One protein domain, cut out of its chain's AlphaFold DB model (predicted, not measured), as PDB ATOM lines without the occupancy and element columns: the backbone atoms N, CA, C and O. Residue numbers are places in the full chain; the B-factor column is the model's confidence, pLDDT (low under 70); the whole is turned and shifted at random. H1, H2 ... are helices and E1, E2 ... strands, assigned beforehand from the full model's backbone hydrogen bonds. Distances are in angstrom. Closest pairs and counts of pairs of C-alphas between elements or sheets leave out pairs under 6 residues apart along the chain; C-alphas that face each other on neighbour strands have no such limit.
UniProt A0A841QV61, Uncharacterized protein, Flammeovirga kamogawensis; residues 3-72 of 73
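AT A GLANCE: This is residues 3 to 72 of the 73 residues of an uncharacterized protein of Flammeovirga kamogawensis (UniProt A0A841QV61). The longest part is helix H1, with a second helix, H2, set at a slant against its first turns and a small two-strand hairpin, E1 and E2, near it in another direction. A wide loop, residues 44 to 59, runs from the far end of H1 round to the start of H2, and the named parts meet through few contacts. The printed part has 70 residues with two named strands and then two named helices, in the order E1, E2, H1, H2; the sheet, order E1 - E2, is antiparallel. The class is mostly helix, though under half of the residues are in named elements. The whole is compact, with a radius of gyration of the C-alphas of 12.4 A, and rounded, spanning 32 by 27 by 25 A.

IN THESE COORDINATES: Start at Tyr 3 and read on to His 10, whose C-alpha is at (254.846, 157.979, 199.858); there E1 begins and runs to Asp 12. A tight link of 4 residues brings you to E2, residues 17 to 19. After a short link of 8 residues, find C-alpha 28 at (258.206, 170.523, 207.794); from there H1 runs 21.1 A to Cys 43. The long link of 16 residues then leads to H2, residues 60 to 71, which is 16.3 A long and ends at C-alpha 71, at (256.002, 166.104, 224.396).

HOW THE PARTS SIT: Look first at the hairpin of E1 and E2, antiparallel with 144 degrees between their directions. The C-alphas of Trp 11 and Leu 18 face each other at 4.7 A; N 10 and O 19, 2.9 A apart, and N 17 and O 12, 3.2 A apart, are within hydrogen-bond range. E2 and H1 have 1 pair of C-alphas within 8 A, those of Leu 18 and Ile 35 at 7.8 A. E1 and H1 are apart. Next see where H1 and H2 touch: residues 28 to 32 of H1 meet residues 62 to 66 of H2, and the closest C-alphas, those of Leu 29 and Ile 66, are 6.1 A apart. The two helices run the same way at a steep tilt of 37 degrees, only just beyond shallow. H2 is apart from E1 and from E2. In H1 and H2 every O i to N i+4 pair is within hydrogen-bond range.

THE WHOLE: The two C-alphas farthest apart are those of Arg 4 and Asp 60, at 33.1 A. The printed part has no cut from residue 3 to residue 72. Its long link is that from H1 to H2, residues 44 to 59, whose C-alphas lie 9 to 16 A from the mean of all C-alphas. The mean pLDDT of the printed part is 76.8; look for values under 70 at residues 3 to 9, residue 20, residues 22 to 24 and residues 71 to 72.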
ATOM      1  N   TYR A   3     250.200 154.302 200.424       49.69
ATOM      2  CA  TYR A   3     250.187 154.903 199.082       49.69
ATOM      3  C   TYR A   3     248.780 155.071 198.470       49.69
ATOM      4  O   TYR A   3     248.657 155.604 197.368       49.69
ATOM      5  N   ARG A   4     247.720 154.588 199.137       50.09
ATOM      6  CA  ARG A   4     246.329 154.692 198.662       50.09
ATOM      7  C   ARG A   4     245.507 155.760 199.376       50.09
ATOM      8  O   ARG A   4     244.381 156.002 198.958       50.09
ATOM      9  N   THR A   5     246.037 156.405 200.412       51.84
ATOM     10  CA  THR A   5     245.215 157.230 201.303       51.84
ATOM     11  C   THR A   5     245.066 158.697 200.911       51.84
ATOM     12  O   THR A   5     244.539 159.467 201.699       51.84
ATOM     13  N   ALA A   6     245.475 159.107 199.703       52.28
ATOM     14  CA  ALA A   6     245.372 160.504 199.249       52.28
ATOM     15  C   ALA A   6     245.979 161.524 200.242       52.28
ATOM     16  O   ALA A   6     245.581 162.681 200.287       52.28
ATOM     17  N   THR A   7     246.954 161.088 201.042       58.12
ATOM     18  CA  THR A   7     247.634 161.889 202.069       58.12
ATOM     19  C   THR A   7     248.943 162.487 201.565       58.12
ATOM     20  O   THR A   7     249.675 163.067 202.362       58.12
ATOM     21  N   GLU A   8     249.265 162.300 200.276       63.84
ATOM     22  CA  GLU A   8     250.542 162.674 199.644       63.84
ATOM     23  C   GLU A   8     251.791 162.083 200.339       63.84
ATOM     24  O   GLU A   8     252.918 162.433 200.008       63.84
ATOM     25  N   VAL A   9     251.630 161.138 201.271       64.44
ATOM     26  CA  VAL A   9     252.744 160.420 201.901       64.44
ATOM     27  C   VAL A   9     253.083 159.190 201.064       64.44
ATOM     28  O   VAL A   9     252.234 158.340 200.791       64.44
ATOM     29  N   HIS A  10     254.349 159.075 200.678       71.69
ATOM     30  CA  HIS A  10     254.846 157.979 199.858       71.69
ATOM     31  C   HIS A  10     255.696 157.010 200.688       71.69
ATOM     32  O   HIS A  10     256.368 157.406 201.639       71.69
ATOM     33  N   TRP A  11     255.677 155.729 200.313       70.50
ATOM     34  CA  TRP A  11     256.551 154.697 200.876       70.50
ATOM     35  C   TRP A  11     257.674 154.382 199.886       70.50
ATOM     36  O   TRP A  11     257.405 153.955 198.762       70.50
ATOM     37  N   ASP A  12     258.924 154.592 200.294       73.56
ATOM     38  CA  ASP A  12     260.101 154.122 199.563       73.56
ATOM     39  C   ASP A  12     260.415 152.694 200.018       73.56
ATOM     40  O   ASP A  12     260.937 152.481 201.112       73.56
ATOM     41  N   ASP A  13     260.099 151.716 199.169       74.25
ATOM     42  CA  ASP A  13     260.321 150.297 199.458       74.25
ATOM     43  C   ASP A  13     261.812 149.934 199.581       74.25
ATOM     44  O   ASP A  13     262.185 149.087 200.388       74.25
ATOM     45  N   LYS A  14     262.694 150.634 198.853       76.19
ATOM     46  CA  LYS A  14     264.140 150.358 198.865       76.19
ATOM     47  C   LYS A  14     264.804 150.833 200.148       76.19
ATOM     48  O   LYS A  14     265.775 150.228 200.597       76.19
ATOM     49  N   LYS A  15     264.323 151.943 200.702       70.12
ATOM     50  CA  LYS A  15     264.835 152.511 201.956       70.12
ATOM     51  C   LYS A  15     264.004 152.112 203.169       70.12
ATOM     52  O   LYS A  15     264.447 152.343 204.287       70.12
ATOM     53  N   GLN A  16     262.834 151.515 202.943       74.62
ATOM     54  CA  GLN A  16     261.807 151.268 203.951       74.62
ATOM     55  C   GLN A  16     261.475 152.535 204.752       74.62
ATOM     56  O   GLN A  16     261.420 152.525 205.982       74.62
ATOM     57  N   THR A  17     261.291 153.651 204.042       71.88
ATOM     58  CA  THR A  17     261.042 154.967 204.650       71.88
ATOM     59  C   THR A  17     259.785 155.621 204.099       71.88
ATOM     60  O   THR A  17     259.553 155.613 202.890       71.88
ATOM     61  N   LEU A  18     259.025 156.274 204.980       76.12
ATOM     62  CA  LEU A  18     257.970 157.212 204.598       76.12
ATOM     63  C   LEU A  18     258.587 158.569 204.246       76.12
ATOM     64  O   LEU A  18     259.443 159.062 204.981       76.12
ATOM     65  N   TYR A  19     258.146 159.175 203.145       70.56
ATOM     66  CA  TYR A  19     258.590 160.507 202.740       70.56
ATOM     67  C   TYR A  19     257.433 161.362 202.218       70.56
ATOM     68  O   TYR A  19     256.499 160.863 201.588       70.56
ATOM     69  N   SER A  20     257.515 162.665 202.484       68.81
ATOM     70  CA  SER A  20     256.618 163.674 201.924       68.81
ATOM     71  C   SER A  20     257.195 164.278 200.636       68.81
ATOM     72  O   SER A  20     258.417 164.272 200.431       68.81
ATOM     73  N   PRO A  21     256.347 164.813 199.739       71.19
ATOM     74  CA  PRO A  21     256.792 165.669 198.651       71.19
ATOM     75  C   PRO A  21     257.444 166.940 199.204       71.19
ATOM     76  O   PRO A  21     257.292 167.294 200.375       71.19
ATOM     77  N   LYS A  22     258.180 167.657 198.345       63.00
ATOM     78  CA  LYS A  22     258.775 168.940 198.737       63.00
ATOM     79  C   LYS A  22     257.679 169.864 199.288       63.00
ATOM     80  O   LYS A  22     256.675 170.046 198.597       63.00
ATOM     81  N   PRO A  23     257.880 170.462 200.475       65.50
ATOM     82  CA  PRO A  23     256.877 171.321 201.085       65.50
ATOM     83  C   PRO A  23     256.530 172.480 200.141       65.50
ATOM     84  O   PRO A  23     257.419 173.206 199.694       65.50
ATOM     85  N   ARG A  24     255.243 172.608 199.797       64.56
ATOM     86  CA  ARG A  24     254.691 173.732 199.020       64.56
ATOM     87  C   ARG A  24     253.816 174.625 199.888       64.56
ATOM     88  O   ARG A  24     254.063 175.820 199.949       64.56
ATOM     89  N   GLU A  25     252.840 174.033 200.574       70.12
ATOM     90  CA  GLU A  25     251.906 174.759 201.448       70.12
ATOM     91  C   GLU A  25     252.156 174.480 202.934       70.12
ATOM     92  O   GLU A  25     252.006 175.369 203.767       70.12
ATOM     93  N   TRP A  26     252.584 173.264 203.279       74.88
ATOM     94  CA  TRP A  26     252.877 172.876 204.659       74.88
ATOM     95  C   TRP A  26     254.363 172.971 204.964       74.88
ATOM     96  O   TRP A  26     255.198 172.521 204.178       74.88
ATOM     97  N   ASN A  27     254.695 173.524 206.130       80.56
ATOM     98  CA  ASN A  27     256.058 173.498 206.646       80.56
ATOM     99  C   ASN A  27     256.437 172.073 207.108       80.56
ATOM    100  O   ASN A  27     255.599 171.172 207.193       80.56
ATOM    101  N   TYR A  28     257.718 171.848 207.397       81.44
ATOM    102  CA  TYR A  28     258.206 170.523 207.794       81.44
ATOM    103  C   TYR A  28     257.572 169.994 209.092       81.44
ATOM    104  O   TYR A  28     257.423 168.782 209.230       81.44
ATOM    105  N   LEU A  29     257.179 170.873 210.019       82.50
ATOM    106  CA  LEU A  29     256.516 170.487 211.266       82.50
ATOM    107  C   LEU A  29     255.105 169.942 211.006       82.50
ATOM    108  O   LEU A  29     254.732 168.904 211.551       82.50
ATOM    109  N   GLU A  30     254.336 170.610 210.151       83.00
ATOM    110  CA  GLU A  30     252.995 170.167 209.759       83.00
ATOM    111  C   GLU A  30     253.059 168.835 209.004       83.00
ATOM    112  O   GLU A  30     252.298 167.913 209.301       83.00
ATOM    113  N   TRP A  31     254.051 168.665 208.122       83.06
ATOM    114  CA  TRP A  31     254.316 167.373 207.485       83.06
ATOM    115  C   TRP A  31     254.686 166.275 208.478       83.06
ATOM    116  O   TRP A  31     254.221 165.147 208.326       83.06
ATOM    117  N   PHE A  32     255.497 166.581 209.493       84.25
ATOM    118  CA  PHE A  32     255.838 165.620 210.537       84.25
ATOM    119  C   PHE A  32     254.580 165.140 211.275       84.25
ATOM    120  O   PHE A  32     254.350 163.934 211.348       84.25
ATOM    121  N   LYS A  33     253.735 166.071 211.743       84.25
ATOM    122  CA  LYS A  33     252.468 165.747 212.423       84.25
ATOM    123  C   LYS A  33     251.532 164.932 211.536       84.25
ATOM    124  O   LYS A  33     250.885 163.998 212.000       84.25
ATOM    125  N   HIS A  34     251.460 165.274 210.252       84.56
ATOM    126  CA  HIS A  34     250.641 164.532 209.303       84.56
ATOM    127  C   HIS A  34     251.155 163.103 209.114       84.56
ATOM    128  O   HIS A  34     250.374 162.161 209.193       84.56
ATOM    129  N   ILE A  35     252.467 162.905 208.945       82.31
ATOM    130  CA  ILE A  35     253.061 161.567 208.800       82.31
ATOM    131  C   ILE A  35     252.815 160.711 210.050       82.31
ATOM    132  O   ILE A  35     252.446 159.542 209.911       82.31
ATOM    133  N   THR A  36     252.983 161.260 211.258       84.12
ATOM    134  CA  THR A  36     252.721 160.511 212.500       84.12
ATOM    135  C   THR A  36     251.238 160.178 212.658       84.12
ATOM    136  O   THR A  36     250.907 159.040 212.999       84.12
ATOM    137  N   ALA A  37     250.337 161.105 212.320       84.06
ATOM    138  CA  ALA A  37     248.897 160.863 212.314       84.06
ATOM    139  C   ALA A  37     248.490 159.783 211.298       84.06
ATOM    140  O   ALA A  37     247.726 158.878 211.634       84.06
ATOM    141  N   VAL A  38     249.036 159.825 210.078       83.56
ATOM    142  CA  VAL A  38     248.808 158.800 209.047       83.56
ATOM    143  C   VAL A  38     249.337 157.443 209.513       83.56
ATOM    144  O   VAL A  38     248.621 156.452 209.408       83.56
ATOM    145  N   ALA A  39     250.545 157.372 210.078       82.81
ATOM    146  CA  ALA A  39     251.088 156.121 210.606       82.81
ATOM    147  C   ALA A  39     250.196 155.531 211.715       82.81
ATOM    148  O   ALA A  39     249.914 154.326 211.713       82.81
ATOM    149  N   ARG A  40     249.684 156.385 212.610       83.56
ATOM    150  CA  ARG A  40     248.785 155.983 213.696       83.56
ATOM    151  C   ARG A  40     247.439 155.488 213.178       83.56
ATOM    152  O   ARG A  40     246.995 154.421 213.590       83.56
ATOM    153  N   ASN A  41     246.801 156.238 212.287       80.94
ATOM    154  CA  ASN A  41     245.436 155.959 211.841       80.94
ATOM    155  C   ASN A  41     245.388 154.851 210.780       80.94
ATOM    156  O   ASN A  41     244.561 153.950 210.867       80.94
ATOM    157  N   GLU A  42     246.307 154.877 209.813       80.00
ATOM    158  CA  GLU A  42     246.267 154.007 208.627       80.00
ATOM    159  C   GLU A  42     247.110 152.739 208.761       80.00
ATOM    160  O   GLU A  42     246.902 151.757 208.042       80.00
ATOM    161  N   CYS A  43     248.099 152.762 209.653       73.12
ATOM    162  CA  CYS A  43     248.996 151.636 209.906       73.12
ATOM    163  C   CYS A  43     248.919 151.124 211.344       73.12
ATOM    164  O   CYS A  43     249.696 150.235 211.693       73.12
ATOM    165  N   SER A  44     248.024 151.675 212.177       79.19
ATOM    166  CA  SER A  44     247.912 151.339 213.607       79.19
ATOM    167  C   SER A  44     249.272 151.355 214.321       79.19
ATOM    168  O   SER A  44     249.517 150.569 215.233       79.19
ATOM    169  N   THR A  45     250.183 152.221 213.861       78.50
ATOM    170  CA  THR A  45     251.581 152.279 214.296       78.50
ATOM    171  C   THR A  45     251.860 153.645 214.897       78.50
ATOM    172  O   THR A  45     251.741 154.667 214.226       78.50
ATOM    173  N   GLU A  46     252.259 153.670 216.162       82.88
ATOM    174  CA  GLU A  46     252.594 154.909 216.858       82.88
ATOM    175  C   GLU A  46     254.090 155.206 216.701       82.88
ATOM    176  O   GLU A  46     254.942 154.481 217.216       82.88
ATOM    177  N   LEU A  47     254.413 156.263 215.954       81.88
ATOM    178  CA  LEU A  47     255.777 156.773 215.850       81.88
ATOM    179  C   LEU A  47     256.063 157.647 217.071       81.88
ATOM    180  O   LEU A  47     255.264 158.520 217.387       81.88
ATOM    181  N   LYS A  48     257.190 157.401 217.744       81.94
ATOM    182  CA  LYS A  48     257.648 158.196 218.889       81.94
ATOM    183  C   LYS A  48     259.081 158.632 218.685       81.94
ATOM    184  O   LYS A  48     259.919 157.850 218.221       81.94
ATOM    185  N   LEU A  49     259.382 159.859 219.087       84.56
ATOM    186  CA  LEU A  49     260.768 160.283 219.243       84.56
ATOM    187  C   LEU A  49     261.412 159.559 220.429       84.56
ATOM    188  O   LEU A  49     260.812 159.391 221.486       84.56
ATOM    189  N   THR A  50     262.659 159.141 220.246       83.56
ATOM    190  CA  THR A  50     263.481 158.547 221.304       83.56
ATOM    191  C   THR A  50     264.868 159.173 221.265       83.56
ATOM    192  O   THR A  50     265.249 159.783 220.263       83.56
ATOM    193  N   ASP A  51     265.681 158.943 222.293       82.62
ATOM    194  CA  ASP A  51     267.085 159.384 222.303       82.62
ATOM    195  C   ASP A  51     267.919 158.768 221.163       82.62
ATOM    196  O   ASP A  51     268.996 159.255 220.824       82.62
ATOM    197  N   LYS A  52     267.417 157.693 220.538       85.00
ATOM    198  CA  LYS A  52     268.038 157.044 219.376       85.00
ATOM    199  C   LYS A  52     267.628 157.675 218.041       85.00
ATOM    200  O   LYS A  52     268.177 157.284 217.007       85.00
ATOM    201  N   THR A  53     266.689 158.622 218.031       85.56
ATOM    202  CA  THR A  53     266.244 159.293 216.807       85.56
ATOM    203  C   THR A  53     267.383 160.131 216.226       85.56
ATOM    204  O   THR A  53     267.875 161.074 216.844       85.56
ATOM    205  N   LYS A  54     267.802 159.783 215.005       86.00
ATOM    206  CA  LYS A  54     268.846 160.504 214.270       86.00
ATOM    207  C   LYS A  54     268.229 161.618 213.435       86.00
ATOM    208  O   LYS A  54     267.378 161.363 212.590       86.00
ATOM    209  N   TRP A  55     268.722 162.834 213.633       84.81
ATOM    210  CA  TRP A  55     268.335 164.017 212.871       84.81
ATOM    211  C   TRP A  55     269.395 164.262 211.800       84.81
ATOM    212  O   TRP A  55     270.567 164.436 212.127       84.81
ATOM    213  N   ILE A  56     269.011 164.228 210.526       85.62
ATOM    214  CA  ILE A  56     269.942 164.370 209.400       85.62
ATOM    215  C   ILE A  56     269.509 165.582 208.584       85.62
ATOM    216  O   ILE A  56     268.397 165.592 208.066       85.62
ATOM    217  N   ASN A  57     270.393 166.577 208.449       84.69
ATOM    218  CA  ASN A  57     270.136 167.803 207.680       84.69
ATOM    219  C   ASN A  57     268.885 168.583 208.151       84.69
ATOM    220  O   ASN A  57     268.120 169.099 207.340       84.69
ATOM    221  N   ILE A  58     268.670 168.635 209.469       85.25
ATOM    222  CA  ILE A  58     267.569 169.356 210.125       85.25
ATOM    223  C   ILE A  58     268.177 170.437 211.024       85.25
ATOM    224  O   ILE A  58     269.149 170.164 211.726       85.25
ATOM    225  N   SER A  59     267.620 171.652 210.998       86.88
ATOM    226  CA  SER A  59     268.043 172.751 211.874       86.88
ATOM    227  C   SER A  59     267.625 172.507 213.328       86.88
ATOM    228  O   SER A  59     266.594 171.885 213.592       86.88
ATOM    229  N   ASP A  60     268.393 173.035 214.285       85.62
ATOM    230  CA  ASP A  60     268.063 172.916 215.712       85.62
ATOM    231  C   ASP A  60     266.708 173.549 216.065       85.62
ATOM    232  O   ASP A  60     266.007 173.053 216.944       85.62
ATOM    233  N   GLU A  61     266.302 174.600 215.347       86.81
ATOM    234  CA  GLU A  61     264.983 175.225 215.495       86.81
ATOM    235  C   GLU A  61     263.857 174.235 215.170       86.81
ATOM    236  O   GLU A  61     263.035 173.937 216.037       86.81
ATOM    237  N   LEU A  62     263.888 173.627 213.979       84.62
ATOM    238  CA  LEU A  62     262.881 172.656 213.547       84.62
ATOM    239  C   LEU A  62     262.893 171.399 214.429       84.62
ATOM    240  O   LEU A  62     261.842 170.865 214.781       84.62
ATOM    241  N   LYS A  63     264.078 170.934 214.836       86.31
ATOM    242  CA  LYS A  63     264.213 169.819 215.782       86.31
ATOM    243  C   LYS A  63     263.535 170.132 217.118       86.31
ATOM    244  O   LYS A  63     262.835 169.273 217.662       86.31
ATOM    245  N   ASN A  64     263.727 171.340 217.645       86.38
ATOM    246  CA  ASN A  64     263.091 171.773 218.885       86.38
ATOM    247  C   ASN A  64     261.570 171.887 218.730       86.38
ATOM    248  O   ASN A  64     260.850 171.473 219.638       86.38
ATOM    249  N   GLU A  65     261.070 172.389 217.599       87.31
ATOM    250  CA  GLU A  65     259.630 172.428 217.313       87.31
ATOM    251  C   GLU A  65     259.011 171.026 217.275       87.31
ATOM    252  O   GLU A  65     257.999 170.780 217.932       87.31
ATOM    253  N   ILE A  66     259.652 170.085 216.573       86.56
ATOM    254  CA  ILE A  66     259.191 168.695 216.471       86.56
ATOM    255  C   ILE A  66     259.225 168.009 217.846       86.56
ATOM    256  O   ILE A  66     258.266 167.347 218.241       86.56
ATOM    257  N   THR A  67     260.297 168.208 218.618       84.88
ATOM    258  CA  THR A  67     260.432 167.613 219.960       84.88
ATOM    259  C   THR A  67     259.386 168.159 220.933       84.88
ATOM    260  O   THR A  67     258.852 167.400 221.745       84.88
ATOM    261  N   LYS A  68     259.063 169.457 220.843       84.38
ATOM    262  CA  LYS A  68     257.979 170.078 221.620       84.38
ATOM    263  C   LYS A  68     256.611 169.528 221.229       84.38
ATOM    264  O   LYS A  68     255.799 169.288 222.115       84.38
ATOM    265  N   ALA A  69     256.362 169.326 219.935       79.75
ATOM    266  CA  ALA A  69     255.093 168.790 219.449       79.75
ATOM    267  C   ALA A  69     254.815 167.370 219.977       79.75
ATOM    268  O   ALA A  69     253.673 167.061 220.292       79.75
ATOM    269  N   GLU A  70     255.850 166.543 220.134       73.56
ATOM    270  CA  GLU A  70     255.725 165.169 220.647       73.56
ATOM    271  C   GLU A  70     255.602 165.083 222.178       73.56
ATOM    272  O   GLU A  70     254.993 164.149 222.683       73.56
ATOM    273  N   HIS A  71     256.143 166.049 222.929       63.09
ATOM    274  CA  HIS A  71     256.002 166.104 224.396       63.09
ATOM    275  C   HIS A  71     254.725 166.821 224.870       63.09
ATOM    276  O   HIS A  71     254.461 166.863 226.070       63.09
ATOM    277  N   GLY A  72     253.967 167.436 223.956       51.44
ATOM    278  CA  GLY A  72     252.773 168.229 224.260       51.44
ATOM    279  C   GLY A  72     251.442 167.472 224.194       51.44
ATOM    280  O   GLY A  72     250.404 168.133 224.228       51.44
TER     281      GLY A  72